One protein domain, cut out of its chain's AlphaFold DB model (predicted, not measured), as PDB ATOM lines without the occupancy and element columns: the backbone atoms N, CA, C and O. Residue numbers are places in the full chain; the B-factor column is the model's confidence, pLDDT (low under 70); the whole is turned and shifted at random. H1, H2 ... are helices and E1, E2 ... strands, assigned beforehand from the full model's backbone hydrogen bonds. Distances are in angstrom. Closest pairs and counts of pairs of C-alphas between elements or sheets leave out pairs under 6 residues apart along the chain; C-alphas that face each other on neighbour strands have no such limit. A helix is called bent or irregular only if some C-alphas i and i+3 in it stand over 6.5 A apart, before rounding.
ATOM      1  N   LYS A 246     -52.569 -54.365 -43.611       84.31
ATOM      2  CA  LYS A 246     -52.821 -55.283 -42.509       84.31
ATOM      3  C   LYS A 246     -51.569 -56.094 -42.212       84.31
ATOM      4  O   LYS A 246     -50.949 -56.626 -43.127       84.31
ATOM      5  N   PHE A 247     -51.222 -56.227 -40.937       87.31
ATOM      6  CA  PHE A 247     -50.135 -57.104 -40.516       87.31
ATOM      7  C   PHE A 247     -50.649 -58.540 -40.412       87.31
ATOM      8  O   PHE A 247     -51.632 -58.802 -39.716       87.31
ATOM      9  N   ILE A 248     -50.019 -59.458 -41.147       87.12
ATOM     10  CA  ILE A 248     -50.443 -60.861 -41.227       87.12
ATOM     11  C   ILE A 248     -49.609 -61.729 -40.295       87.12
ATOM     12  O   ILE A 248     -50.157 -62.451 -39.463       87.12
ATOM     13  N   ARG A 249     -48.286 -61.666 -40.447       84.88
ATOM     14  CA  ARG A 249     -47.328 -62.408 -39.628       84.88
ATOM     15  C   ARG A 249     -45.989 -61.685 -39.590       84.88
ATOM     16  O   ARG A 249     -45.658 -60.943 -40.515       84.88
ATOM     17  N   THR A 250     -45.235 -61.945 -38.537       88.75
ATOM     18  CA  THR A 250     -43.839 -61.540 -38.373       88.75
ATOM     19  C   THR A 250     -43.188 -62.520 -37.401       88.75
ATOM     20  O   THR A 250     -43.854 -62.954 -36.453       88.75
ATOM     21  N   SER A 251     -41.939 -62.920 -37.643       88.94
ATOM     22  CA  SER A 251     -41.120 -63.599 -36.635       88.94
ATOM     23  C   SER A 251     -40.401 -62.616 -35.722       88.94
ATOM     24  O   SER A 251     -39.926 -63.036 -34.668       88.94
ATOM     25  N   ALA A 252     -40.321 -61.340 -36.114       91.62
ATOM     26  CA  ALA A 252     -39.552 -60.327 -35.416       91.62
ATOM     27  C   ALA A 252     -40.050 -60.126 -33.985       91.62
ATOM     28  O   ALA A 252     -41.251 -60.123 -33.715       91.62
ATOM     29  N   ASP A 253     -39.113 -59.918 -33.066       92.56
ATOM     30  CA  ASP A 253     -39.384 -59.693 -31.646       92.56
ATOM     31  C   ASP A 253     -39.177 -58.226 -31.237       92.56
ATOM     32  O   ASP A 253     -39.469 -57.866 -30.100       92.56
ATOM     33  N   LYS A 254     -38.664 -57.377 -32.139       93.56
ATOM     34  CA  LYS A 254     -38.373 -55.963 -31.880       93.56
ATOM     35  C   LYS A 254     -38.408 -55.110 -33.149       93.56
ATOM     36  O   LYS A 254     -38.285 -55.606 -34.267       93.56
ATOM     37  N   VAL A 255     -38.528 -53.800 -32.960       96.12
ATOM     38  CA  VAL A 255     -38.437 -52.786 -34.020       96.12
ATOM     39  C   VAL A 255     -37.265 -51.856 -33.724       96.12
ATOM     40  O   VAL A 255     -37.143 -51.371 -32.601       96.12
ATOM     41  N   ILE A 256     -36.432 -51.568 -34.725       96.81
ATOM     42  CA  ILE A 256     -35.324 -50.612 -34.632       96.81
ATOM     43  C   ILE A 256     -35.585 -49.467 -35.616       96.81
ATOM     44  O   ILE A 256     -35.498 -49.640 -36.830       96.81
ATOM     45  N   ALA A 257     -35.911 -48.289 -35.089       97.06
ATOM     46  CA  ALA A 257     -36.058 -47.059 -35.860       97.06
ATOM     47  C   ALA A 257     -34.704 -46.346 -35.963       97.06
ATOM     48  O   ALA A 257     -34.122 -45.995 -34.944       97.06
ATOM     49  N   ILE A 258     -34.219 -46.132 -37.182       96.06
ATOM     50  CA  ILE A 258     -32.888 -45.623 -37.508       96.06
ATOM     51  C   ILE A 258     -33.037 -44.279 -38.212       96.06
ATOM     52  O   ILE A 258     -33.756 -44.166 -39.208       96.06
ATOM     53  N   GLU A 259     -32.347 -43.266 -37.701       94.50
ATOM     54  CA  GLU A 259     -32.395 -41.914 -38.250       94.50
ATOM     55  C   GLU A 259     -31.744 -41.800 -39.630       94.50
ATOM     56  O   GLU A 259     -32.376 -41.312 -40.572       94.50
ATOM     57  N   SER A 260     -30.483 -42.228 -39.729       91.69
ATOM     58  CA  SER A 260     -29.647 -41.988 -40.898       91.69
ATOM     59  C   SER A 260     -29.771 -43.094 -41.943       91.69
ATOM     60  O   SER A 260     -29.637 -44.282 -41.638       91.69
ATOM     61  N   GLY A 261     -29.933 -42.698 -43.209       90.38
ATOM     62  CA  GLY A 261     -30.005 -43.630 -44.336       90.38
ATOM     63  C   GLY A 261     -28.740 -44.474 -44.490       90.38
ATOM     64  O   GLY A 261     -28.837 -45.673 -44.718       90.38
ATOM     65  N   GLY A 262     -27.557 -43.890 -44.261       89.75
ATOM     66  CA  GLY A 262     -26.295 -44.636 -44.344       89.75
ATOM     67  C   GLY A 262     -26.192 -45.752 -43.300       89.75
ATOM     68  O   GLY A 262     -25.693 -46.835 -43.597       89.75
ATOM     69  N   MET A 263     -26.713 -45.519 -42.090       91.69
ATOM     70  CA  MET A 263     -26.775 -46.557 -41.056       91.69
ATOM     71  C   MET A 263     -27.830 -47.615 -41.358       91.69
ATOM     72  O   MET A 263     -27.593 -48.792 -41.099       91.69
ATOM     73  N   PHE A 264     -28.972 -47.214 -41.920       93.81
ATOM     74  CA  PHE A 264     -30.001 -48.151 -42.355       93.81
ATOM     75  C   PHE A 264     -29.469 -49.105 -43.430       93.81
ATOM     76  O   PHE A 264     -29.572 -50.315 -43.253       93.81
ATOM     77  N   THR A 265     -28.828 -48.585 -44.482       91.94
ATOM     78  CA  THR A 265     -28.228 -49.409 -45.542       91.94
ATOM     79  C   THR A 265     -27.193 -50.374 -44.970       91.94
ATOM     80  O   THR A 265     -27.260 -51.567 -45.244       91.94
ATOM     81  N   ARG A 266     -26.311 -49.907 -44.072       91.06
ATOM     82  CA  ARG A 266     -25.363 -50.790 -43.374       91.06
ATOM     83  C   ARG A 266     -26.068 -51.891 -42.574       91.06
ATOM     84  O   ARG A 266     -25.594 -53.018 -42.554       91.06
ATOM     85  N   PHE A 267     -27.165 -51.592 -41.881       92.81
ATOM     86  CA  PHE A 267     -27.882 -52.601 -41.089       92.81
ATOM     87  C   PHE A 267     -28.551 -53.662 -41.966       92.81
ATOM     88  O   PHE A 267     -28.685 -54.809 -41.535       92.81
ATOM     89  N   VAL A 268     -28.963 -53.289 -43.178       92.75
ATOM     90  CA  VAL A 268     -29.449 -54.244 -44.177       92.75
ATOM     91  C   VAL A 268     -28.293 -55.109 -44.688       92.75
ATOM     92  O   VAL A 268     -28.419 -56.329 -44.648       92.75
ATOM     93  N   GLU A 269     -27.159 -54.507 -45.069       91.00
ATOM     94  CA  GLU A 269     -25.949 -55.223 -45.526       91.00
ATOM     95  C   GLU A 269     -25.413 -56.221 -44.489       91.00
ATOM     96  O   GLU A 269     -24.975 -57.309 -44.840       91.00
ATOM     97  N   GLU A 270     -25.460 -55.860 -43.205       90.94
ATOM     98  CA  GLU A 270     -24.982 -56.694 -42.097       90.94
ATOM     99  C   GLU A 270     -26.040 -57.665 -41.556       90.94
ATOM    100  O   GLU A 270     -25.828 -58.272 -40.502       90.94
ATOM    101  N   GLU A 271     -27.188 -57.782 -42.230       92.56
ATOM    102  CA  GLU A 271     -28.275 -58.705 -41.886       92.56
ATOM    103  C   GLU A 271     -28.777 -58.543 -40.437       92.56
ATOM    104  O   GLU A 271     -29.164 -59.500 -39.767       92.56
ATOM    105  N   VAL A 272     -28.806 -57.305 -39.921       91.75
ATOM    106  CA  VAL A 272     -29.235 -57.009 -38.536       91.75
ATOM    107  C   VAL A 272     -30.658 -57.502 -38.270       91.75
ATOM    108  O   VAL A 272     -30.962 -57.966 -37.172       91.75
ATOM    109  N   HIS A 273     -31.522 -57.418 -39.281       92.00
ATOM    110  CA  HIS A 273     -32.896 -57.905 -39.232       92.00
ATOM    111  C   HIS A 273     -32.985 -59.413 -38.939       92.00
ATOM    112  O   HIS A 273     -33.862 -59.809 -38.176       92.00
ATOM    113  N   GLU A 274     -32.063 -60.236 -39.450       91.75
ATOM    114  CA  GLU A 274     -32.001 -61.672 -39.141       91.75
ATOM    115  C   GLU A 274     -31.244 -61.928 -37.836       91.75
ATOM    116  O   GLU A 274     -31.778 -62.560 -36.922       91.75
ATOM    117  N   LYS A 275     -30.032 -61.366 -37.695       92.44
ATOM    118  CA  LYS A 275     -29.153 -61.563 -36.523       92.44
ATOM    119  C   LYS A 275     -29.834 -61.190 -35.208       92.44
ATOM    120  O   LYS A 275     -29.632 -61.845 -34.188       92.44
ATOM    121  N   PHE A 276     -30.635 -60.127 -35.233       91.75
ATOM    122  CA  PHE A 276     -31.378 -59.638 -34.080       91.75
ATOM    123  C   PHE A 276     -32.883 -59.824 -34.230       91.75
ATOM    124  O   PHE A 276     -33.595 -59.250 -33.417       91.75
ATOM    125  N   ASN A 277     -33.385 -60.585 -35.208       93.00
ATOM    126  CA  ASN A 277     -34.823 -60.830 -35.395       93.00
ATOM    127  C   ASN A 277     -35.669 -59.537 -35.290       93.00
ATOM    128  O   ASN A 277     -36.605 -59.437 -34.496       93.00
ATOM    129  N   ALA A 278     -35.271 -58.501 -36.029       94.88
ATOM    130  CA  ALA A 278     -35.767 -57.136 -35.875       94.88
ATOM    131  C   ALA A 278     -36.366 -56.584 -37.174       94.88
ATOM    132  O   ALA A 278     -35.850 -56.821 -38.262       94.88
ATOM    133  N   ILE A 279     -37.403 -55.753 -37.052       96.31
ATOM    134  CA  ILE A 279     -37.887 -54.913 -38.156       96.31
ATOM    135  C   ILE A 279     -37.125 -53.588 -38.125       96.31
ATOM    136  O   ILE A 279     -37.172 -52.857 -37.132       96.31
ATOM    137  N   LEU A 280     -36.446 -53.259 -39.218       96.88
ATOM    138  CA  LEU A 280     -35.699 -52.020 -39.394       96.88
ATOM    139  C   LEU A 280     -36.598 -50.956 -40.025       96.88
ATOM    140  O   LEU A 280     -37.297 -51.215 -41.004       96.88
ATOM    141  N   ILE A 281     -36.577 -49.739 -39.487       96.69
ATOM    142  CA  ILE A 281     -37.337 -48.604 -40.021       96.69
ATOM    143  C   ILE A 281     -36.399 -47.422 -40.198       96.69
ATOM    144  O   ILE A 281     -35.879 -46.899 -39.222       96.69
ATOM    145  N   HIS A 282     -36.239 -46.946 -41.425       95.94
ATOM    146  CA  HIS A 282     -35.534 -45.705 -41.717       95.94
ATOM    147  C   HIS A 282     -36.479 -44.509 -41.547       95.94
ATOM    148  O   HIS A 282     -37.502 -44.428 -42.232       95.94
ATOM    149  N   THR A 283     -36.153 -43.565 -40.660       93.12
ATOM    150  CA  THR A 283     -36.993 -42.380 -40.406       93.12
ATOM    151  C   THR A 283     -36.631 -41.162 -41.253       93.12
ATOM    152  O   THR A 283     -37.478 -40.275 -41.370       93.12
ATOM    153  N   ALA A 284     -35.435 -41.132 -41.854       89.88
ATOM    154  CA  ALA A 284     -34.901 -40.028 -42.654       89.88
ATOM    155  C   ALA A 284     -34.906 -38.687 -41.895       89.88
ATOM    156  O   ALA A 284     -35.538 -37.710 -42.311       89.88
ATOM    157  N   GLY A 285     -34.228 -38.657 -40.743       89.88
ATOM    158  CA  GLY A 285     -34.273 -37.533 -39.805       89.88
ATOM    159  C   GLY A 285     -35.538 -37.564 -38.941       89.88
ATOM    160  O   GLY A 285     -35.922 -38.609 -38.400       89.88
ATOM    161  N   GLN A 286     -36.219 -36.419 -38.812       89.69
ATOM    162  CA  GLN A 286     -37.465 -36.337 -38.047       89.69
ATOM    163  C   GLN A 286     -38.576 -37.168 -38.704       89.69
ATOM    164  O   GLN A 286     -39.110 -36.806 -39.751       89.69
ATOM    165  N   ALA A 287     -38.985 -38.237 -38.016       89.38
ATOM    166  CA  ALA A 287     -39.938 -39.213 -38.527       89.38
ATOM    167  C   ALA A 287     -41.258 -38.576 -39.034       89.38
ATOM    168  O   ALA A 287     -41.990 -37.933 -38.254       89.38
ATOM    169  N   PRO A 288     -41.625 -38.806 -40.311       88.62
ATOM    170  CA  PRO A 288     -42.926 -38.433 -40.853       88.62
ATOM    171  C   PRO A 288     -44.099 -38.987 -40.028       88.62
ATOM    172  O   PRO A 288     -43.976 -39.968 -39.293       88.62
ATOM    173  N   ARG A 289     -45.284 -38.370 -40.148       86.69
ATOM    174  CA  ARG A 289     -46.497 -38.836 -39.439       86.69
ATOM    175  C   ARG A 289     -46.869 -40.272 -39.818       86.69
ATOM    176  O   ARG A 289     -47.176 -41.059 -38.929       86.69
ATOM    177  N   SER A 290     -46.763 -40.610 -41.103       87.00
ATOM    178  CA  SER A 290     -46.930 -41.963 -41.645       87.00
ATOM    179  C   SER A 290     -46.038 -42.980 -40.931       87.00
ATOM    180  O   SER A 290     -46.530 -43.971 -40.399       87.00
ATOM    181  N   THR A 291     -44.743 -42.683 -40.825       91.94
ATOM    182  CA  THR A 291     -43.743 -43.520 -40.150       91.94
ATOM    183  C   THR A 291     -44.047 -43.675 -38.666       91.94
ATOM    184  O   THR A 291     -44.021 -44.783 -38.145       91.94
ATOM    185  N   ARG A 292     -44.412 -42.585 -37.979       91.56
ATOM    186  CA  ARG A 292     -44.789 -42.627 -36.558       91.56
ATOM    187  C   ARG A 292     -46.042 -43.465 -36.313       91.56
ATOM    188  O   ARG A 292     -46.049 -44.295 -35.409       91.56
ATOM    189  N   ARG A 293     -47.069 -43.310 -37.158       88.12
ATOM    190  CA  ARG A 293     -48.280 -44.146 -37.127       88.12
ATOM    191  C   ARG A 293     -47.925 -45.613 -37.367       88.12
ATOM    192  O   ARG A 293     -48.421 -46.466 -36.643       88.12
ATOM    193  N   PHE A 294     -47.044 -45.904 -38.319       91.06
ATOM    194  CA  PHE A 294     -46.588 -47.264 -38.607       91.06
ATOM    195  C   PHE A 294     -45.836 -47.898 -37.426       91.06
ATOM    196  O   PHE A 294     -46.216 -48.979 -36.985       91.06
ATOM    197  N   ILE A 295     -44.856 -47.193 -36.842       93.00
ATOM    198  CA  ILE A 295     -44.130 -47.620 -35.629       93.00
ATOM    199  C   ILE A 295     -45.109 -47.905 -34.484       93.00
ATOM    200  O   ILE A 295     -45.039 -48.955 -33.847       93.00
ATOM    201  N   ARG A 296     -46.065 -46.997 -34.256       89.00
ATOM    202  CA  ARG A 296     -47.091 -47.170 -33.225       89.00
ATOM    203  C   ARG A 296     -47.923 -48.426 -33.469       89.00
ATOM    204  O   ARG A 296     -48.179 -49.172 -32.529       89.00
ATOM    205  N   ARG A 297     -48.355 -48.671 -34.709       89.38
ATOM    206  CA  ARG A 297     -49.134 -49.868 -35.050       89.38
ATOM    207  C   ARG A 297     -48.336 -51.144 -34.793       89.38
ATOM    208  O   ARG A 297     -48.881 -52.054 -34.185       89.38
ATOM    209  N   LEU A 298     -47.056 -51.201 -35.168       87.88
ATOM    210  CA  LEU A 298     -46.201 -52.356 -34.862       87.88
ATOM    211  C   LEU A 298     -46.115 -52.613 -33.352       87.88
ATOM    212  O   LEU A 298     -46.221 -53.752 -32.909       87.88
ATOM    213  N   HIS A 299     -45.997 -51.555 -32.552       87.44
ATOM    214  CA  HIS A 299     -45.957 -51.692 -31.102       87.44
ATOM    215  C   HIS A 299     -47.288 -52.176 -30.505       87.44
ATOM    216  O   HIS A 299     -47.313 -53.160 -29.778       87.44
ATOM    217  N   PHE A 300     -48.408 -51.515 -30.814       81.81
ATOM    218  CA  PHE A 300     -49.693 -51.805 -30.162       81.81
ATOM    219  C   PHE A 300     -50.455 -52.989 -30.771       81.81
ATOM    220  O   PHE A 300     -51.177 -53.669 -30.048       81.81
ATOM    221  N   GLU A 301     -50.339 -53.236 -32.082       81.62
ATOM    222  CA  GLU A 301     -51.035 -54.350 -32.747       81.62
ATOM    223  C   GLU A 301     -50.257 -55.664 -32.633       81.62
ATOM    224  O   GLU A 301     -50.880 -56.718 -32.514       81.62
ATOM    225  N   LEU A 302     -48.918 -55.611 -32.665       80.44
ATOM    226  CA  LEU A 302     -48.057 -56.802 -32.630       80.44
ATOM    227  C   LEU A 302     -47.307 -56.978 -31.300       80.44
ATOM    228  O   LEU A 302     -46.695 -58.019 -31.088       80.44
ATOM    229  N   GLY A 303     -47.359 -55.996 -30.394       79.56
ATOM    230  CA  GLY A 303     -46.690 -56.066 -29.090       79.56
ATOM    231  C   GLY A 303     -45.174 -55.870 -29.151       79.56
ATOM    232  O   GLY A 303     -44.486 -56.199 -28.187       79.56
ATOM    233  N   LEU A 304     -44.632 -55.368 -30.266       83.94
ATOM    234  CA  LEU A 304     -43.184 -55.312 -30.469       83.94
ATOM    235  C   LEU A 304     -42.549 -54.133 -29.709       83.94
ATOM    236  O   LEU A 304     -42.980 -52.991 -29.895       83.94
ATOM    237  N   PRO A 305     -41.505 -54.343 -28.887       91.19
ATOM    238  CA  PRO A 305     -40.719 -53.257 -28.317       91.19
ATOM    239  C   PRO A 305     -40.034 -52.440 -29.418       91.19
ATOM    240  O   PRO A 305     -39.458 -52.986 -30.360       91.19
ATOM    241  N   VAL A 306     -40.079 -51.116 -29.273       93.69
ATOM    242  CA  VAL A 306     -39.495 -50.170 -30.230       93.69
ATOM    243  C   VAL A 306     -38.231 -49.558 -29.639       93.69
ATOM    244  O   VAL A 306     -38.271 -48.948 -28.570       93.69
ATOM    245  N   TYR A 307     -37.127 -49.682 -30.364       96.56
ATOM    246  CA  TYR A 307     -35.834 -49.086 -30.055       96.56
ATOM    247  C   TYR A 307     -35.521 -48.011 -31.092       96.56
ATOM    248  O   TYR A 307     -35.651 -48.239 -32.291       96.56
ATOM    249  N   ILE A 308     -35.123 -46.829 -30.638       96.81
ATOM    250  CA  ILE A 308     -34.819 -45.691 -31.505       96.81
ATOM    251  C   ILE A 308     -33.315 -45.449 -31.482       96.81
ATOM    252  O   ILE A 308     -32.739 -45.232 -30.416       96.81
ATOM    253  N   PHE A 309     -32.700 -45.473 -32.655       96.06
ATOM    254  CA  PHE A 309     -31.288 -45.235 -32.880       96.06
ATOM    255  C   PHE A 309     -31.116 -43.956 -33.703       96.06
ATOM    256  O   PHE A 309     -31.472 -43.906 -34.883       96.06
ATOM    257  N   THR A 310     -30.554 -42.926 -33.077       95.75
ATOM    258  CA  THR A 310     -30.309 -41.588 -33.649       95.75
ATOM    259  C   THR A 310     -28.854 -41.171 -33.446       95.75
ATOM    260  O   THR A 310     -28.095 -41.869 -32.764       95.75
ATOM    261  N   ASP A 311     -28.476 -40.021 -33.995       94.31
ATOM    262  CA  ASP A 311     -27.170 -39.419 -33.733       94.31
ATOM    263  C   ASP A 311     -26.993 -39.029 -32.255       94.31
ATOM    264  O   ASP A 311     -27.951 -38.839 -31.493       94.31
ATOM    265  N   GLY A 312     -25.728 -38.972 -31.840       93.56
ATOM    266  CA  GLY A 312     -25.281 -38.643 -30.493       93.56
ATOM    267  C   GLY A 312     -25.209 -37.143 -30.277       93.56
ATOM    268  O   GLY A 312     -24.131 -36.592 -30.046       93.56
ATOM    269  N   ASP A 313     -26.359 -36.483 -30.365       94.00
ATOM    270  CA  ASP A 313     -26.483 -35.043 -30.190       94.00
ATOM    271  C   ASP A 313     -27.881 -34.636 -29.649       94.00
ATOM    272  O   ASP A 313     -28.769 -35.478 -29.452       94.00
ATOM    273  N   PRO A 314     -28.113 -33.338 -29.359       93.44
ATOM    274  CA  PRO A 314     -29.411 -32.867 -28.872       93.44
ATOM    275  C   PRO A 314     -30.556 -33.006 -29.893       93.44
ATOM    276  O   PRO A 314     -31.726 -32.997 -29.500       93.44
ATOM    277  N   TRP A 315     -30.260 -33.106 -31.191       94.06
ATOM    278  CA  TRP A 315     -31.255 -33.246 -32.256       94.06
ATOM    279  C   TRP A 315     -31.721 -34.694 -32.401       94.06
ATOM    280  O   TRP A 315     -32.931 -34.918 -32.441       94.06
ATOM    281  N   GLY A 316     -30.817 -35.670 -32.332       94.19
ATOM    282  CA  GLY A 316     -31.144 -37.092 -32.253       94.19
ATOM    283  C   GLY A 316     -32.000 -37.402 -31.021       94.19
ATOM    284  O   GLY A 316     -33.085 -37.985 -31.126       94.19
ATOM    285  N   ALA A 317     -31.618 -36.859 -29.858       94.12
ATOM    286  CA  ALA A 317     -32.438 -36.897 -28.642       94.12
ATOM    287  C   ALA A 317     -33.844 -36.291 -28.854       94.12
ATOM    288  O   ALA A 317     -34.843 -36.757 -28.293       94.12
ATOM    289  N   HIS A 318     -33.952 -35.241 -29.672       94.44
ATOM    290  CA  HIS A 318     -35.234 -34.642 -30.025       94.44
ATOM    291  C   HIS A 318     -36.072 -35.524 -30.957       94.44
ATOM    292  O   HIS A 318     -37.277 -35.664 -30.729       94.44
ATOM    293  N   ILE A 319     -35.459 -36.143 -31.964       94.06
ATOM    294  CA  ILE A 319     -36.122 -37.057 -32.899       94.06
ATOM    295  C   ILE A 319     -36.710 -38.247 -32.147       94.06
ATOM    296  O   ILE A 319     -37.894 -38.553 -32.323       94.06
ATOM    297  N   ALA A 320     -35.939 -38.841 -31.233       95.12
ATOM    298  CA  ALA A 320     -36.423 -39.920 -30.385       95.12
ATOM    299  C   ALA A 320     -37.647 -39.492 -29.562       95.12
ATOM    300  O   ALA A 320     -38.686 -40.155 -29.591       95.12
ATOM    301  N   MET A 321     -37.595 -38.324 -28.917       93.69
ATOM    302  CA  MET A 321     -38.722 -37.818 -28.129       93.69
ATOM    303  C   MET A 321     -39.978 -37.528 -28.968       93.69
ATOM    304  O   MET A 321     -41.098 -37.650 -28.474       93.69
ATOM    305  N   VAL A 322     -39.830 -37.144 -30.239       92.38
ATOM    306  CA  VAL A 322     -40.971 -36.920 -31.144       92.38
ATOM    307  C   VAL A 322     -41.694 -38.226 -31.490       92.38
ATOM    308  O   VAL A 322     -42.913 -38.203 -31.693       92.38
ATOM    309  N   ILE A 323     -40.972 -39.348 -31.556       92.25
ATOM    310  CA  ILE A 323     -41.567 -40.683 -31.714       92.25
ATOM    311  C   ILE A 323     -42.233 -41.112 -30.398       92.25
ATOM    312  O   ILE A 323     -43.365 -41.590 -30.437       92.25
ATOM    313  N   ILE A 324     -41.582 -40.879 -29.253       91.50
ATOM    314  CA  ILE A 324     -42.063 -41.306 -27.926       91.50
ATOM    315  C   ILE A 324     -43.318 -40.537 -27.494       91.50
ATOM    316  O   ILE A 324     -44.351 -41.146 -27.235       91.50
ATOM    317  N   SER A 325     -43.254 -39.205 -27.478       86.06
ATOM    318  CA  SER A 325     -44.253 -38.331 -26.832       86.06
ATOM    319  C   SER A 325     -44.953 -37.376 -27.808       86.06
ATOM    320  O   SER A 325     -45.682 -36.466 -27.406       86.06
ATOM    321  N   GLY A 326     -44.710 -37.527 -29.113       84.69
ATOM    322  CA  GLY A 326     -45.262 -36.641 -30.136       84.69
ATOM    323  C   GLY A 326     -44.566 -35.276 -30.217       84.69
ATOM    324  O   GLY A 326     -43.655 -34.941 -29.456       84.69
ATOM    325  N   SER A 327     -44.985 -34.464 -31.192       82.88
ATOM    326  CA  SER A 327     -44.461 -33.109 -31.395       82.88
ATOM    327  C   SER A 327     -45.469 -32.064 -30.933       82.88
ATOM    328  O   SER A 327     -46.661 -32.198 -31.199       82.88
ATOM    329  N   ALA A 328     -44.990 -30.969 -30.336       76.38
ATOM    330  CA  ALA A 328     -45.846 -29.833 -29.979       76.38
ATOM    331  C   ALA A 328     -46.626 -29.298 -31.200       76.38
ATOM    332  O   ALA A 328     -47.800 -28.964 -31.102       76.38
ATOM    333  N   SER A 329     -46.010 -29.321 -32.388       72.81
ATOM    334  CA  SER A 329     -46.644 -28.927 -33.657       72.81
ATOM    335  C   SER A 329     -47.830 -29.799 -34.087       72.81
ATOM    336  O   SER A 329     -48.598 -29.390 -34.955       72.81
ATOM    337  N   SER A 330     -47.963 -31.005 -33.531       73.38
ATOM    338  CA  SER A 330     -49.058 -31.940 -33.813       73.38
ATOM    339  C   SER A 330     -49.898 -32.235 -32.566       73.38
ATOM    340  O   SER A 330     -50.577 -33.252 -32.539       73.38
ATOM    341  N   ALA A 331     -49.880 -31.351 -31.559       76.69
ATOM    342  CA  ALA A 331     -50.634 -31.509 -30.308       76.69
ATOM    343  C   ALA A 331     -52.165 -31.564 -30.499       76.69
ATOM    344  O   ALA A 331     -52.903 -31.935 -29.594       76.69
ATOM    345  N   HIS A 332     -52.667 -31.184 -31.677       73.12
ATOM    346  CA  HIS A 332     -54.079 -31.329 -32.048       73.12
ATOM    347  C   HIS A 332     -54.469 -32.757 -32.439       73.12
ATOM    348  O   HIS A 332     -55.656 -33.021 -32.608       73.12
ATOM    349  N   LEU A 333     -53.497 -33.658 -32.596       74.88
ATOM    350  CA  LEU A 333     -53.703 -35.054 -32.965       74.88
ATOM    351  C   LEU A 333     -53.255 -35.963 -31.827       74.88
ATOM    352  O   LEU A 333     -52.142 -35.843 -31.320       74.88
ATOM    353  N   THR A 334     -54.099 -36.928 -31.486       69.81
ATOM    354  CA  THR A 334     -53.758 -38.009 -30.561       69.81
ATOM    355  C   THR A 334     -53.465 -39.289 -31.347       69.81
ATOM    356  O   THR A 334     -53.949 -39.482 -32.461       69.81
ATOM    357  N   GLY A 335     -52.632 -40.174 -30.791       71.44
ATOM    358  CA  GLY A 335     -52.409 -41.506 -31.372       71.44
ATOM    359  C   GLY A 335     -51.341 -41.590 -32.469       71.44
ATOM    360  O   GLY A 335     -51.343 -42.546 -33.236       71.44
ATOM    361  N   LEU A 336     -50.412 -40.631 -32.538       80.25
ATOM    362  CA  LEU A 336     -49.197 -40.737 -33.368       80.25
ATOM    363  C   LEU A 336     -47.952 -41.136 -32.565       80.25
ATOM    364  O   LEU A 336     -46.988 -41.634 -33.136       80.25
ATOM    365  N   ALA A 337     -47.955 -40.880 -31.260       84.94
ATOM    366  CA  ALA A 337     -46.827 -41.130 -30.372       84.94
ATOM    367  C   ALA A 337     -46.756 -42.609 -29.953       84.94
ATOM    368  O   ALA A 337     -47.785 -43.285 -29.906       84.94
ATOM    369  N   THR A 338     -45.568 -43.112 -29.619       86.38
ATOM    370  CA  THR A 338     -45.344 -44.460 -29.063       86.38
ATOM    371  C   THR A 338     -44.625 -44.328 -27.718       86.38
ATOM    372  O   THR A 338     -43.400 -44.430 -27.680       86.38
ATOM    373  N   PRO A 339     -45.360 -44.082 -26.616       83.56
ATOM    374  CA  PRO A 339     -44.759 -43.707 -25.333       83.56
ATOM    375  C   PRO A 339     -43.818 -44.740 -24.707       83.56
ATOM    376  O   PRO A 339     -42.996 -44.375 -23.874       83.56
ATOM    377  N   ASP A 340     -43.933 -46.009 -25.100       84.06
ATOM    378  CA  ASP A 340     -43.110 -47.117 -24.590       84.06
ATOM    379  C   ASP A 340     -41.872 -47.402 -25.462       84.06
ATOM    380  O   ASP A 340     -41.108 -48.335 -25.200       84.06
ATOM    381  N   ALA A 341     -41.662 -46.603 -26.514       90.94
ATOM    382  CA  ALA A 341     -40.441 -46.659 -27.301       90.94
ATOM    383  C   ALA A 341     -39.244 -46.161 -26.477       90.94
ATOM    384  O   ALA A 341     -39.345 -45.206 -25.708       90.94
ATOM    385  N   VAL A 342     -38.089 -46.796 -26.664       93.50
ATOM    386  CA  VAL A 342     -36.871 -46.500 -25.903       93.50
ATOM    387  C   VAL A 342     -35.810 -45.923 -26.821       93.50
ATOM    388  O   VAL A 342     -35.508 -46.481 -27.875       93.50
ATOM    389  N   TRP A 343     -35.203 -44.816 -26.402       94.75
ATOM    390  CA  TRP A 343     -34.037 -44.267 -27.082       94.75
ATOM    391  C   TRP A 343     -32.793 -45.103 -26.759       94.75
ATOM    392  O   TRP A 343     -32.274 -45.059 -25.645       94.75
ATOM    393  N   MET A 344     -32.331 -45.885 -27.733       92.75
ATOM    394  CA  MET A 344     -31.238 -46.848 -27.578       92.75
ATOM    395  C   MET A 344     -29.852 -46.200 -27.616       92.75
ATOM    396  O   MET A 344     -28.915 -46.714 -27.009       92.75
ATOM    397  N   GLY A 345     -29.723 -45.085 -28.328       89.19
ATOM    398  CA  GLY A 345     -28.451 -44.409 -28.534       89.19
ATOM    399  C   GLY A 345     -28.444 -43.612 -29.834       89.19
ATOM    400  O   GLY A 345     -29.421 -43.643 -30.577       89.19
ATOM    401  N   VAL A 346     -27.369 -42.897 -30.138       93.44
ATOM    402  CA  VAL A 346     -26.120 -42.816 -29.354       93.44
ATOM    403  C   VAL A 346     -26.282 -41.867 -28.162       93.44
ATOM    404  O   VAL A 346     -26.724 -40.734 -28.320       93.44
ATOM    405  N   TRP A 347     -25.944 -42.305 -26.946       93.69
ATOM    406  CA  TRP A 347     -26.047 -41.443 -25.759       93.69
ATOM    407  C   TRP A 347     -24.799 -40.577 -25.562       93.69
ATOM    408  O   TRP A 347     -23.704 -40.942 -25.989       93.69
ATOM    409  N   ALA A 348     -24.916 -39.481 -24.805       91.75
ATOM    410  CA  ALA A 348     -23.752 -38.689 -24.396       91.75
ATOM    411  C   ALA A 348     -22.738 -39.547 -23.621       91.75
ATOM    412  O   ALA A 348     -21.525 -39.402 -23.771       91.75
ATOM    413  N   SER A 349     -23.234 -40.482 -22.808       91.62
ATOM    414  CA  SER A 349     -22.401 -41.459 -22.109       91.62
ATOM    415  C   SER A 349     -21.653 -42.419 -23.034       91.62
ATOM    416  O   SER A 349     -20.557 -42.852 -22.676       91.62
ATOM    417  N   ASP A 350     -22.192 -42.721 -24.215       91.94
ATOM    418  CA  ASP A 350     -21.556 -43.632 -25.172       91.94
ATOM    419  C   ASP A 350     -20.362 -43.000 -25.863       91.94
ATOM    420  O   ASP A 350     -19.369 -43.679 -26.111       91.94
ATOM    421  N   ILE A 351     -20.436 -41.694 -26.111       89.25
ATOM    422  CA  ILE A 351     -19.359 -40.934 -26.738       89.25
ATOM    423  C   ILE A 351     -18.051 -41.102 -25.953       89.25
ATOM    424  O   ILE A 351     -17.011 -41.385 -26.544       89.25
ATOM    425  N   GLU A 352     -18.106 -40.995 -24.620       88.56
ATOM    426  CA  GLU A 352     -16.945 -41.261 -23.758       88.56
ATOM    427  C   GLU A 352     -16.605 -42.749 -23.677       88.56
ATOM    428  O   GLU A 352     -15.445 -43.122 -23.834       88.56
ATOM    429  N   LYS A 353     -17.608 -43.601 -23.423       89.62
ATOM    430  CA  LYS A 353     -17.419 -45.038 -23.160       89.62
ATOM    431  C   LYS A 353     -16.748 -45.759 -24.328       89.62
ATOM    432  O   LYS A 353     -15.931 -46.647 -24.101       89.62
ATOM    433  N   TYR A 354     -17.090 -45.374 -25.553       87.88
ATOM    434  CA  TYR A 354     -16.568 -45.966 -26.784       87.88
ATOM    435  C   TYR A 354     -15.526 -45.083 -27.479       87.88
ATOM    436  O   TYR A 354     -15.073 -45.440 -28.560       87.88
ATOM    437  N   ASN A 355     -15.132 -43.958 -26.867       86.94
ATOM    438  CA  ASN A 355     -14.151 -43.004 -27.396       86.94
ATOM    439  C   ASN A 355     -14.396 -42.636 -28.875       86.94
ATOM    440  O   ASN A 355     -13.485 -42.664 -29.710       86.94
ATOM    441  N   LEU A 356     -15.652 -42.328 -29.204       88.75
ATOM    442  CA  LEU A 356     -16.079 -42.090 -30.582       88.75
ATOM    443  C   LEU A 356     -15.413 -40.836 -31.169       88.75
ATOM    444  O   LEU A 356     -15.131 -39.887 -30.434       88.75
ATOM    445  N   PRO A 357     -15.182 -40.781 -32.494       89.19
ATOM    446  CA  PRO A 357     -14.935 -39.523 -33.190       89.19
ATOM    447  C   PRO A 357     -16.015 -38.493 -32.855       89.19
ATOM    448  O   PRO A 357     -17.204 -38.784 -32.966       89.19
ATOM    449  N   THR A 358     -15.596 -37.299 -32.439       92.06
ATOM    450  CA  THR A 358     -16.517 -36.245 -32.008       92.06
ATOM    451  C   THR A 358     -16.234 -34.917 -32.668       92.06
ATOM    452  O   THR A 358     -15.072 -34.516 -32.754       92.06
ATOM    453  N   ASP A 359     -17.302 -34.171 -32.913       91.69
ATOM    454  CA  ASP A 359     -17.257 -32.746 -33.204       91.69
ATOM    455  C   ASP A 359     -17.660 -31.923 -31.981       91.69
ATOM    456  O   ASP A 359     -18.306 -32.411 -31.049       91.69
ATOM    457  N   LYS A 360     -17.270 -30.647 -31.963       92.31
ATOM    458  CA  LYS A 360     -17.700 -29.715 -30.913       92.31
ATOM    459  C   LYS A 360     -19.172 -29.351 -31.102       92.31
ATOM    460  O   LYS A 360     -19.629 -29.158 -32.228       92.31
ATOM    461  N   LEU A 361     -19.897 -29.202 -29.995       92.31
ATOM    462  CA  LEU A 361     -21.249 -28.645 -30.025       92.31
ATOM    463  C   LEU A 361     -21.209 -27.188 -30.488       92.31
ATOM    464  O   LEU A 361     -20.381 -26.397 -30.031       92.31
ATOM    465  N   THR A 362     -22.138 -26.829 -31.369       93.88
ATOM    466  CA  THR A 362     -22.339 -25.439 -31.781       93.88
ATOM    467  C   THR A 362     -23.143 -24.670 -30.731       93.88
ATOM    468  O   THR A 362     -23.790 -25.255 -29.858       93.88
ATOM    469  N   GLU A 363     -23.162 -23.338 -30.819       93.25
ATOM    470  CA  GLU A 363     -24.001 -22.512 -29.938       93.25
ATOM    471  C   GLU A 363     -25.493 -22.858 -30.055       93.25
ATOM    472  O   GLU A 363     -26.221 -22.842 -29.057       93.25
ATOM    473  N   LEU A 364     -25.938 -23.220 -31.264       93.19
ATOM    474  CA  LEU A 364     -27.302 -23.678 -31.525       93.19
ATOM    475  C   LEU A 364     -27.595 -24.990 -30.793       93.19
ATOM    476  O   LEU A 364     -28.644 -25.101 -30.156       93.19
ATOM    477  N   ASP A 365     -26.659 -25.940 -30.804       93.00
ATOM    478  CA  ASP A 365     -26.813 -27.223 -30.111       93.00
ATOM    479  C   ASP A 365     -26.869 -27.027 -28.589       93.00
ATOM    480  O   ASP A 365     -27.726 -27.592 -27.906       93.00
ATOM    481  N   VAL A 366     -26.013 -26.155 -28.044       93.62
ATOM    482  CA  VAL A 366     -26.015 -25.803 -26.614       93.62
ATOM    483  C   VAL A 366     -27.334 -25.143 -26.214       93.62
ATOM    484  O   VAL A 366     -27.911 -25.481 -25.175       93.62
ATOM    485  N   LYS A 367     -27.832 -24.205 -27.029       94.56
ATOM    486  CA  LYS A 367     -29.137 -23.575 -26.810       94.56
ATOM    487  C   LYS A 367     -30.245 -24.624 -26.828       94.56
ATOM    488  O   LYS A 367     -31.063 -24.642 -25.909       94.56
ATOM    489  N   ARG A 368     -30.224 -25.531 -27.808       93.69
ATOM    490  CA  ARG A 368     -31.206 -26.607 -27.925       93.69
ATOM    491  C   ARG A 368     -31.192 -27.514 -26.700       93.69
ATOM    492  O   ARG A 368     -32.240 -27.737 -26.111       93.69
ATOM    493  N   CYS A 369     -30.020 -27.946 -26.240       93.44
ATOM    494  CA  CYS A 369     -29.878 -28.747 -25.021       93.44
ATOM    495  C   CYS A 369     -30.506 -28.066 -23.792       93.44
ATOM    496  O   CYS A 369     -31.229 -28.701 -23.024       93.44
ATOM    497  N   LYS A 370     -30.285 -26.754 -23.620       93.56
ATOM    498  CA  LYS A 370     -30.894 -25.973 -22.526       93.56
ATOM    499  C   LYS A 370     -32.418 -25.884 -22.639       93.56
ATOM    500  O   LYS A 370     -33.089 -25.872 -21.610       93.56
ATOM    501  N   GLU A 371     -32.964 -25.814 -23.852       92.81
ATOM    502  CA  GLU A 371     -34.412 -25.883 -24.085       92.81
ATOM    503  C   GLU A 371     -34.965 -27.262 -23.706       92.81
ATOM    504  O   GLU A 371     -35.942 -27.331 -22.962       92.81
ATOM    505  N   LEU A 372     -34.311 -28.347 -24.141       93.06
ATOM    506  CA  LEU A 372     -34.732 -29.718 -23.830       93.06
ATOM    507  C   LEU A 372     -34.702 -29.999 -22.322       93.06
ATOM    508  O   LEU A 372     -35.620 -30.617 -21.800       93.06
ATOM    509  N   LEU A 373     -33.708 -29.481 -21.592       93.12
ATOM    510  CA  LEU A 373     -33.634 -29.629 -20.132       93.12
ATOM    511  C   LEU A 373     -34.832 -29.020 -19.388       93.12
ATOM    512  O   LEU A 373     -35.176 -29.495 -18.305       93.12
ATOM    513  N   ARG A 374     -35.449 -27.972 -19.946       91.06
ATOM    514  CA  ARG A 374     -36.621 -27.286 -19.372       91.06
ATOM    515  C   ARG A 374     -37.948 -27.896 -19.819       91.06
ATOM    516  O   ARG A 374     -38.986 -27.566 -19.254       91.06
ATOM    517  N   ASP A 375     -37.933 -28.737 -20.847       89.56
ATOM    518  CA  ASP A 375     -39.131 -29.333 -21.422       89.56
ATOM    519  C   ASP A 375     -39.659 -30.455 -20.498       89.56
ATOM    520  O   ASP A 375     -38.878 -31.304 -20.050       89.56
ATOM    521  N   PRO A 376     -40.970 -30.475 -20.178       88.12
ATOM    522  CA  PRO A 376     -41.569 -31.453 -19.264       88.12
ATOM    523  C   PRO A 376     -41.365 -32.912 -19.703       88.12
ATOM    524  O   PRO A 376     -41.320 -33.805 -18.860       88.12
ATOM    525  N   ARG A 377     -41.172 -33.171 -21.001       89.00
ATOM    526  CA  ARG A 377     -40.964 -34.523 -21.543       89.00
ATOM    527  C   ARG A 377     -39.626 -35.143 -21.149       89.00
ATOM    528  O   ARG A 377     -39.494 -36.361 -21.140       89.00
ATOM    529  N   TYR A 378     -38.633 -34.319 -20.819       91.31
ATOM    530  CA  TYR A 378     -37.266 -34.752 -20.520       91.31
ATOM    531  C   TYR A 378     -36.968 -34.755 -19.017       91.31
ATOM    532  O   TYR A 378     -35.805 -34.772 -18.623       91.31
ATOM    533  N   GLN A 379     -37.988 -34.701 -18.155       88.69
ATOM    534  CA  GLN A 379     -37.797 -34.557 -16.703       88.69
ATOM    535  C   GLN A 379     -37.437 -35.863 -15.984       88.69
ATOM    536  O   GLN A 379     -37.077 -35.837 -14.811       88.69
ATOM    537  N   THR A 380     -37.476 -37.010 -16.665       88.12
ATOM    538  CA  THR A 380     -37.027 -38.272 -16.057       88.12
ATOM    539  C   THR A 380     -35.519 -38.235 -15.747       88.12
ATOM    540  O   THR A 380     -34.767 -37.593 -16.495       88.12
ATOM    541  N   PRO A 381     -35.042 -38.983 -14.733       89.25
ATOM    542  CA  PRO A 381     -33.626 -39.014 -14.362       89.25
ATOM    543  C   PRO A 381     -32.681 -39.370 -15.517       89.25
ATOM    544  O   PRO A 381     -31.610 -38.775 -15.634       89.25
ATOM    545  N   PHE A 382     -33.090 -40.300 -16.388       91.56
ATOM    546  CA  PHE A 382     -32.314 -40.717 -17.555       91.56
ATOM    547  C   PHE A 382     -32.065 -39.554 -18.528       91.56
ATOM    548  O   PHE A 382     -30.915 -39.180 -18.763       91.56
ATOM    549  N   TRP A 383     -33.136 -38.923 -19.024       93.19
ATOM    550  CA  TRP A 383     -33.041 -37.801 -19.963       93.19
ATOM    551  C   TRP A 383     -32.258 -36.615 -19.377       93.19
ATOM    552  O   TRP A 383     -31.385 -36.062 -20.045       93.19
ATOM    553  N   GLN A 384     -32.498 -36.259 -18.111       93.56
ATOM    554  CA  GLN A 384     -31.759 -35.185 -17.435       93.56
ATOM    555  C   GLN A 384     -30.260 -35.482 -17.325       93.56
ATOM    556  O   GLN A 384     -29.441 -34.576 -17.499       93.56
ATOM    557  N   LYS A 385     -29.887 -36.732 -17.027       93.38
ATOM    558  CA  LYS A 385     -28.486 -37.150 -16.918       93.38
ATOM    559  C   LYS A 385     -27.768 -37.022 -18.260       93.38
ATOM    560  O   LYS A 385     -26.721 -36.381 -18.316       93.38
ATOM    561  N   GLU A 386     -28.338 -37.578 -19.327       93.69
ATOM    562  CA  GLU A 386     -27.702 -37.568 -20.650       93.69
ATOM    563  C   GLU A 386     -27.633 -36.153 -21.250       93.69
ATOM    564  O   GLU A 386     -26.584 -35.750 -21.750       93.69
ATOM    565  N   LEU A 387     -28.682 -35.330 -21.106       93.88
ATOM    566  CA  LEU A 387     -28.668 -33.937 -21.580       93.88
ATOM    567  C   LEU A 387     -27.647 -33.060 -20.836       93.88
ATOM    568  O   LEU A 387     -26.937 -32.264 -21.456       93.88
ATOM    569  N   LYS A 388     -27.525 -33.211 -19.509       94.56
ATOM    570  CA  LYS A 388     -26.474 -32.522 -18.736       94.56
ATOM    571  C   LYS A 388     -25.085 -32.996 -19.148       94.56
ATOM    572  O   LYS A 388     -24.162 -32.185 -19.199       94.56
ATOM    573  N   LYS A 389     -24.941 -34.281 -19.479       93.69
ATOM    574  CA  LYS A 389     -23.677 -34.843 -19.948       93.69
ATOM    575  C   LYS A 389     -23.279 -34.308 -21.324       93.69
ATOM    576  O   LYS A 389     -22.116 -33.958 -21.481       93.69
ATOM    577  N   PHE A 390     -24.212 -34.119 -22.263       93.62
ATOM    578  CA  PHE A 390     -23.919 -33.415 -23.522       93.62
ATOM    579  C   PHE A 390     -23.356 -32.009 -23.279       93.62
ATOM    580  O   PHE A 390     -22.356 -31.631 -23.887       93.62
ATOM    581  N   LEU A 391     -23.960 -31.245 -22.361       93.06
ATOM    582  CA  LEU A 391     -23.478 -29.904 -22.016       93.06
ATOM    583  C   LEU A 391     -22.100 -29.916 -21.344       93.06
ATOM    584  O   LEU A 391     -21.290 -29.043 -21.634       93.06
ATOM    585  N   ALA A 392     -21.839 -30.883 -20.461       93.12
ATOM    586  CA  ALA A 392     -20.545 -31.029 -19.796       93.12
ATOM    587  C   ALA A 392     -19.437 -31.458 -20.771       93.12
ATOM    588  O   ALA A 392     -18.323 -30.947 -20.700       93.12
ATOM    589  N   LEU A 393     -19.753 -32.370 -21.693       91.69
ATOM    590  CA  LEU A 393     -18.826 -32.856 -22.710       91.69
ATOM    591  C   LEU A 393     -18.510 -31.813 -23.778       91.69
ATOM    592  O   LEU A 393     -17.390 -31.781 -24.287       91.69
ATOM    593  N   GLY A 394     -19.497 -31.003 -24.164       90.94
ATOM    594  CA  GLY A 394     -19.343 -30.037 -25.252       90.94
ATOM    595  C   GLY A 394     -19.113 -30.691 -26.620       90.94
ATOM    596  O   GLY A 394     -18.593 -30.037 -27.525       90.94
ATOM    597  N   LYS A 395     -19.459 -31.975 -26.769       92.12
ATOM    598  CA  LYS A 395     -19.179 -32.804 -27.949       92.12
ATOM    599  C   LYS A 395     -20.438 -33.498 -28.471       92.12
ATOM    600  O   LYS A 395     -21.328 -33.818 -27.684       92.12
ATOM    601  N   LYS A 396     -20.465 -33.759 -29.776       92.69
ATOM    602  CA  LYS A 396     -21.456 -34.585 -30.480       92.69
ATOM    603  C   LYS A 396     -20.779 -35.654 -31.328       92.69
ATOM    604  O   LYS A 396     -19.608 -35.499 -31.677       92.69
ATOM    605  N   ALA A 397     -21.510 -36.717 -31.644       93.06
ATOM    606  CA  ALA A 397     -21.037 -37.797 -32.503       93.06
ATOM    607  C   ALA A 397     -22.144 -38.265 -33.455       93.06
ATOM    608  O   ALA A 397     -23.265 -38.513 -33.024       93.06
ATOM    609  N   GLU A 398     -21.799 -38.431 -34.728       90.38
ATOM    610  CA  GLU A 398     -22.655 -39.060 -35.741       90.38
ATOM    611  C   GLU A 398     -22.752 -40.575 -35.490       90.38
ATOM    612  O   GLU A 398     -21.807 -41.192 -34.981       90.38
ATOM    613  N   GLN A 399     -23.837 -41.230 -35.903       87.69
ATOM    614  CA  GLN A 399     -23.945 -42.691 -35.829       87.69
ATOM    615  C   GLN A 399     -22.844 -43.396 -36.627       87.69
ATOM    616  O   GLN A 399     -22.363 -44.455 -36.228       87.69
ATOM    617  N   GLN A 400     -22.391 -42.808 -37.737       85.12
ATOM    618  CA  GLN A 400     -21.308 -43.378 -38.538       85.12
ATOM    619  C   GLN A 400     -19.949 -43.302 -37.831       85.12
ATOM    620  O   GLN A 400     -19.000 -43.931 -38.299       85.12
ATOM    621  N   ALA A 401     -19.820 -42.598 -36.699       85.69
ATOM    622  CA  ALA A 401     -18.558 -42.473 -35.967       85.69
ATOM    623  C   ALA A 401     -17.992 -43.834 -35.510       85.69
ATOM    624  O   ALA A 401     -16.774 -43.999 -35.402       85.69
ATOM    625  N   PHE A 402     -18.848 -44.843 -35.324       84.12
ATOM    626  CA  PHE A 402     -18.422 -46.211 -35.017       84.12
ATOM    627  C   PHE A 402     -17.621 -46.886 -36.136       84.12
ATOM    628  O   PHE A 402     -16.856 -47.803 -35.849       84.12
ATOM    629  N   SER A 403     -17.731 -46.413 -37.385       80.38
ATOM    630  CA  SER A 403     -16.961 -46.945 -38.522       80.38
ATOM    631  C   SER A 403     -15.446 -46.879 -38.308       80.38
ATOM    632  O   SER A 403     -14.715 -47.683 -38.887       80.38
ATOM    633  N   ARG A 404     -14.965 -45.999 -37.413       80.06
ATOM    634  CA  ARG A 404     -13.558 -45.939 -36.986       80.06
ATOM    635  C   ARG A 404     -13.031 -47.276 -36.457       80.06
ATOM    636  O   ARG A 404     -11.847 -47.558 -36.622       80.06
ATOM    637  N   TYR A 405     -13.879 -48.064 -35.806       78.38
ATOM    638  CA  TYR A 405     -13.511 -49.347 -35.200       78.38
ATOM    639  C   TYR A 405     -13.765 -50.542 -36.123       78.38
ATOM    640  O   TYR A 405     -13.583 -51.684 -35.712       78.38
ATOM    641  N   GLY A 406     -14.170 -50.280 -37.365       79.75
ATOM    642  CA  GLY A 406     -14.619 -51.287 -38.312       79.75
ATOM    643  C   GLY A 406     -16.088 -51.095 -38.661       79.75
ATOM    644  O   GLY A 406     -16.904 -50.636 -37.863       79.75
ATOM    645  N   LEU A 407     -16.422 -51.457 -39.893       76.44
ATOM    646  CA  LEU A 407     -17.752 -51.280 -40.465       76.44
ATOM    647  C   LEU A 407     -18.822 -52.139 -39.769       76.44
ATOM    648  O   LEU A 407     -19.976 -51.715 -39.710       76.44
ATOM    649  N   THR A 408     -18.415 -53.272 -39.188       84.06
ATOM    650  CA  THR A 408     -19.274 -54.227 -38.472       84.06
ATOM    651  C   THR A 408     -19.367 -53.949 -36.966       84.06
ATOM    652  O   THR A 408     -20.249 -54.478 -36.295       84.06
ATOM    653  N   TYR A 409     -18.520 -53.065 -36.411       86.19
ATOM    654  CA  TYR A 409     -18.401 -52.844 -34.958       86.19
ATOM    655  C   TYR A 409     -19.732 -52.469 -34.289       86.19
ATOM    656  O   TYR A 409     -20.029 -52.897 -33.172       86.19
ATOM    657  N   VAL A 410     -20.560 -51.676 -34.979       86.94
ATOM    658  CA  VAL A 410     -21.891 -51.299 -34.480       86.94
ATOM    659  C   VAL A 410     -22.741 -52.538 -34.219       86.94
ATOM    660  O   VAL A 410     -23.401 -52.633 -33.185       86.94
ATOM    661  N   VAL A 411     -22.711 -53.480 -35.154       86.75
ATOM    662  CA  VAL A 411     -23.554 -54.671 -35.167       86.75
ATOM    663  C   VAL A 411     -23.014 -55.725 -34.207       86.75
ATOM    664  O   VAL A 411     -23.780 -56.260 -33.410       86.75
ATOM    665  N   ASP A 412     -21.706 -55.971 -34.227       87.00
ATOM    666  CA  ASP A 412     -21.095 -57.072 -33.475       87.00
ATOM    667  C   ASP A 412     -20.890 -56.736 -31.989       87.00
ATOM    668  O   ASP A 412     -21.044 -57.592 -31.120       87.00
ATOM    669  N   GLU A 413     -20.563 -55.479 -31.672       87.69
ATOM    670  CA  GLU A 413     -20.134 -55.085 -30.327       87.69
ATOM    671  C   GLU A 413     -21.108 -54.116 -29.655       87.69
ATOM    672  O   GLU A 413     -21.485 -54.309 -28.493       87.69
ATOM    673  N   TYR A 414     -21.527 -53.058 -30.355       90.56
ATOM    674  CA  TYR A 414     -22.328 -51.996 -29.743       90.56
ATOM    675  C   TYR A 414     -23.779 -52.429 -29.490       90.56
ATOM    676  O   TYR A 414     -24.239 -52.361 -28.347       90.56
ATOM    677  N   LEU A 415     -24.486 -52.924 -30.513       90.69
ATOM    678  CA  LEU A 415     -25.898 -53.308 -30.409       90.69
ATOM    679  C   LEU A 415     -26.156 -54.387 -29.335       90.69
ATOM    680  O   LEU A 415     -27.012 -54.153 -28.476       90.69
ATOM    681  N   PRO A 416     -25.418 -55.518 -29.264       91.12
ATOM    682  CA  PRO A 416     -25.645 -56.532 -28.230       91.12
ATOM    683  C   PRO A 416     -25.438 -56.003 -26.810       91.12
ATOM    684  O   PRO A 416     -26.204 -56.331 -25.899       91.12
ATOM    685  N   LYS A 417     -24.405 -55.174 -26.604       91.94
ATOM    686  CA  LYS A 417     -24.139 -54.535 -25.306       91.94
ATOM    687  C   LYS A 417     -25.257 -53.563 -24.944       91.94
ATOM    688  O   LYS A 417     -25.651 -53.511 -23.780       91.94
ATOM    689  N   LYS A 418     -25.799 -52.847 -25.931       91.56
ATOM    690  CA  LYS A 418     -26.895 -51.899 -25.734       91.56
ATOM    691  C   LYS A 418     -28.221 -52.539 -25.398       91.56
ATOM    692  O   LYS A 418     -28.862 -52.080 -24.457       91.56
ATOM    693  N   PHE A 419     -28.604 -53.613 -26.078       90.56
ATOM    694  CA  PHE A 419     -29.825 -54.332 -25.719       90.56
ATOM    695  C   PHE A 419     -29.776 -54.825 -24.267       90.56
ATOM    696  O   PHE A 419     -30.709 -54.574 -23.511       90.56
ATOM    697  N   LYS A 420     -28.643 -55.397 -23.834       89.94
ATOM    698  CA  LYS A 420     -28.447 -55.818 -22.435       89.94
ATOM    699  C   LYS A 420     -28.518 -54.650 -21.448       89.94
ATOM    700  O   LYS A 420     -29.206 -54.751 -20.437       89.94
ATOM    701  N   GLU A 421     -27.835 -53.541 -21.742       90.62
ATOM    702  CA  GLU A 421     -27.840 -52.340 -20.893       90.62
ATOM    703  C   GLU A 421     -29.261 -51.773 -20.731       90.62
ATOM    704  O   GLU A 421     -29.671 -51.438 -19.621       90.62
ATOM    705  N   ILE A 422     -30.043 -51.738 -21.811       88.81
ATOM    706  CA  ILE A 422     -31.434 -51.269 -21.800       88.81
ATOM    707  C   ILE A 422     -32.346 -52.225 -21.034       88.81
ATOM    708  O   ILE A 422     -33.160 -51.773 -20.229       88.81
ATOM    709  N   ASP A 423     -32.205 -53.534 -21.231       86.62
ATOM    710  CA  ASP A 423     -33.003 -54.526 -20.510       86.62
ATOM    711  C   ASP A 423     -32.734 -54.478 -18.998       86.62
ATOM    712  O   ASP A 423     -33.665 -54.567 -18.192       86.62
ATOM    713  N   ASP A 424     -31.483 -54.260 -18.593       86.00
ATOM    714  CA  ASP A 424     -31.118 -54.072 -17.188       86.00
ATOM    715  C   ASP A 424     -31.677 -52.767 -16.611       86.00
ATOM    716  O   ASP A 424     -32.107 -52.729 -15.455       86.00
ATOM    717  N   MET A 425     -31.698 -51.690 -17.399       84.62
ATOM    718  CA  MET A 425     -32.296 -50.419 -16.989       84.62
ATOM    719  C   MET A 425     -33.821 -50.516 -16.866       84.62
ATOM    720  O   MET A 425     -34.371 -50.000 -15.890       84.62
ATOM    721  N   ARG A 426     -34.491 -51.241 -17.773       81.38
ATOM    722  CA  ARG A 426     -35.930 -51.544 -17.690       81.38
ATOM    723  C   ARG A 426     -36.269 -52.336 -16.431       81.38
ATOM    724  O   ARG A 426     -37.178 -51.961 -15.698       81.38
ATOM    725  N   LYS A 427     -35.498 -53.384 -16.113       78.69
ATOM    726  CA  LYS A 427     -35.681 -54.171 -14.873       78.69
ATOM    727  C   LYS A 427     -35.534 -53.327 -13.604       78.69
ATOM    728  O   LYS A 427     -36.150 -53.639 -12.590       78.69
ATOM    729  N   LYS A 428     -34.724 -52.266 -13.656       77.56
ATOM    730  CA  LYS A 428     -34.512 -51.313 -12.553       77.56
ATOM    731  C   LYS A 428     -35.517 -50.152 -12.543       77.56
ATOM    732  O   LYS A 428     -35.421 -49.306 -11.659       77.56
ATOM    733  N   GLY A 429     -36.443 -50.084 -13.505       73.38
ATOM    734  CA  GLY A 429     -37.422 -48.998 -13.630       73.38
ATOM    735  C   GLY A 429     -36.804 -47.634 -13.953       73.38
ATOM    736  O   GLY A 429     -37.355 -46.606 -13.568       73.38
TER     737      GLY A 429
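Overview. This is residues 246 to 429 of the 431 residues of the protein "Type 2 DNA topoisomerase 6 subunit A" of Candidatus Bathyarchaeota archaeon (UniProt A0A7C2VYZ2). A twisted sheet of four strands forms the core, sandwiched in three layers between H1 and H9 on one face and H3 and H4 on the other. A cluster of H5 and the helical hairpin H6 and H7 sits beyond one end of the sheet, where H6 packs on H4. The 184 printed residues run E1 E2 H1 H2 E3 H3 E4 H4 E5 H5 H6 H7 H8 H9, nine named helices and five named strands, a mixed class; the sheet, E3 E2 E4 E5, is all parallel. The whole is compact, with a radius of gyration of the C-alphas of 15.9 A and spans of 47 by 44 by 32 A.

Along the chain. E1, residues 246 to 250, begins at C-alpha 246 (-52.821, -55.283, -42.509). E2 is 254 to 258, 13.0 A; H1 261 to 269, 12.3 A; H2 272 to 275; E3 278 to 282; H3 289 to 302, 19.3 A; E4 306 to 309; H4 314 to 325, 15.9 A. Then come E5, 342 to 345; H5, 348 to 353; H6, 363 to 374, 17.1 A; H7, 381 to 393, 18.1 A; and H8, 399 to 405. H9, 409 to 427, measures 26.5 A, kinks by 27 degrees near residue 416 and ends at C-alpha 427 (-35.681, -54.171, -14.873). H8 and H9 are only just irregular: C-alphas 399 and 402 are 6.6 A apart, 412 and 415 6.8 A.

Arrangement. E1 pairs with no named strand and is near H3. Within hydrogen-bond range are N 256 and O 279, 2.8 A, between the neighbours E2 and E3, N 309 and O 257, 2.7 A, between the neighbours E2 and E4, and N 344 and O 308, 2.8 A, between the neighbours E4 and E5. E2, H1 H2, E3 and E4, H4, E5 are strand-helix-strand units, parallel neighbours linked through helices; E3, H3, E4 is a split one, with E2 between; the three crossovers are right-handed. H1 is 8.8 A over the sheet, H3 9.9 A and H4 9.4 A on the opposite face. H2 only grazes the sheet with residues 272 to 273; H9 is on it, its closest C-alphas to E5 being Lys 418 and Met 344, 6.9 A. H6 touches H4, residues 314 to 318 alone (Pro 314 and Cys 369, 5.7 A), and H7 (Cys 369 and Leu 387, 6.3 A), opposite ways at a shallow tilt of 23 degrees. H5 touches H7 (Ala 348 and Phe 390, 5.3 A). H8 only just touches H1, with 3 pairs of C-alphas within 8 A (closest Met 263 and Gln 400, 6.8 A), and touches H9 only at the corner. Every O i to N i+4 pair is within hydrogen-bond range in H1, H3, H4 and H7, but 1 of 2 in H5, 7 of 8 in H6, 12 of 15 in H9 and 0 of 3 in H8, where 3 of 4 O i to N i+3 pairs are; H2 is too short for one.

Size, cuts and confidence. The C-alphas of Ile 248 and Glu 363, the two farthest apart, are 47.9 A apart. The printed part has no cut. The link H4 to E5, 16 residues, is long. The mean pLDDT of the printed part is 89.4; residue 334 is under 70.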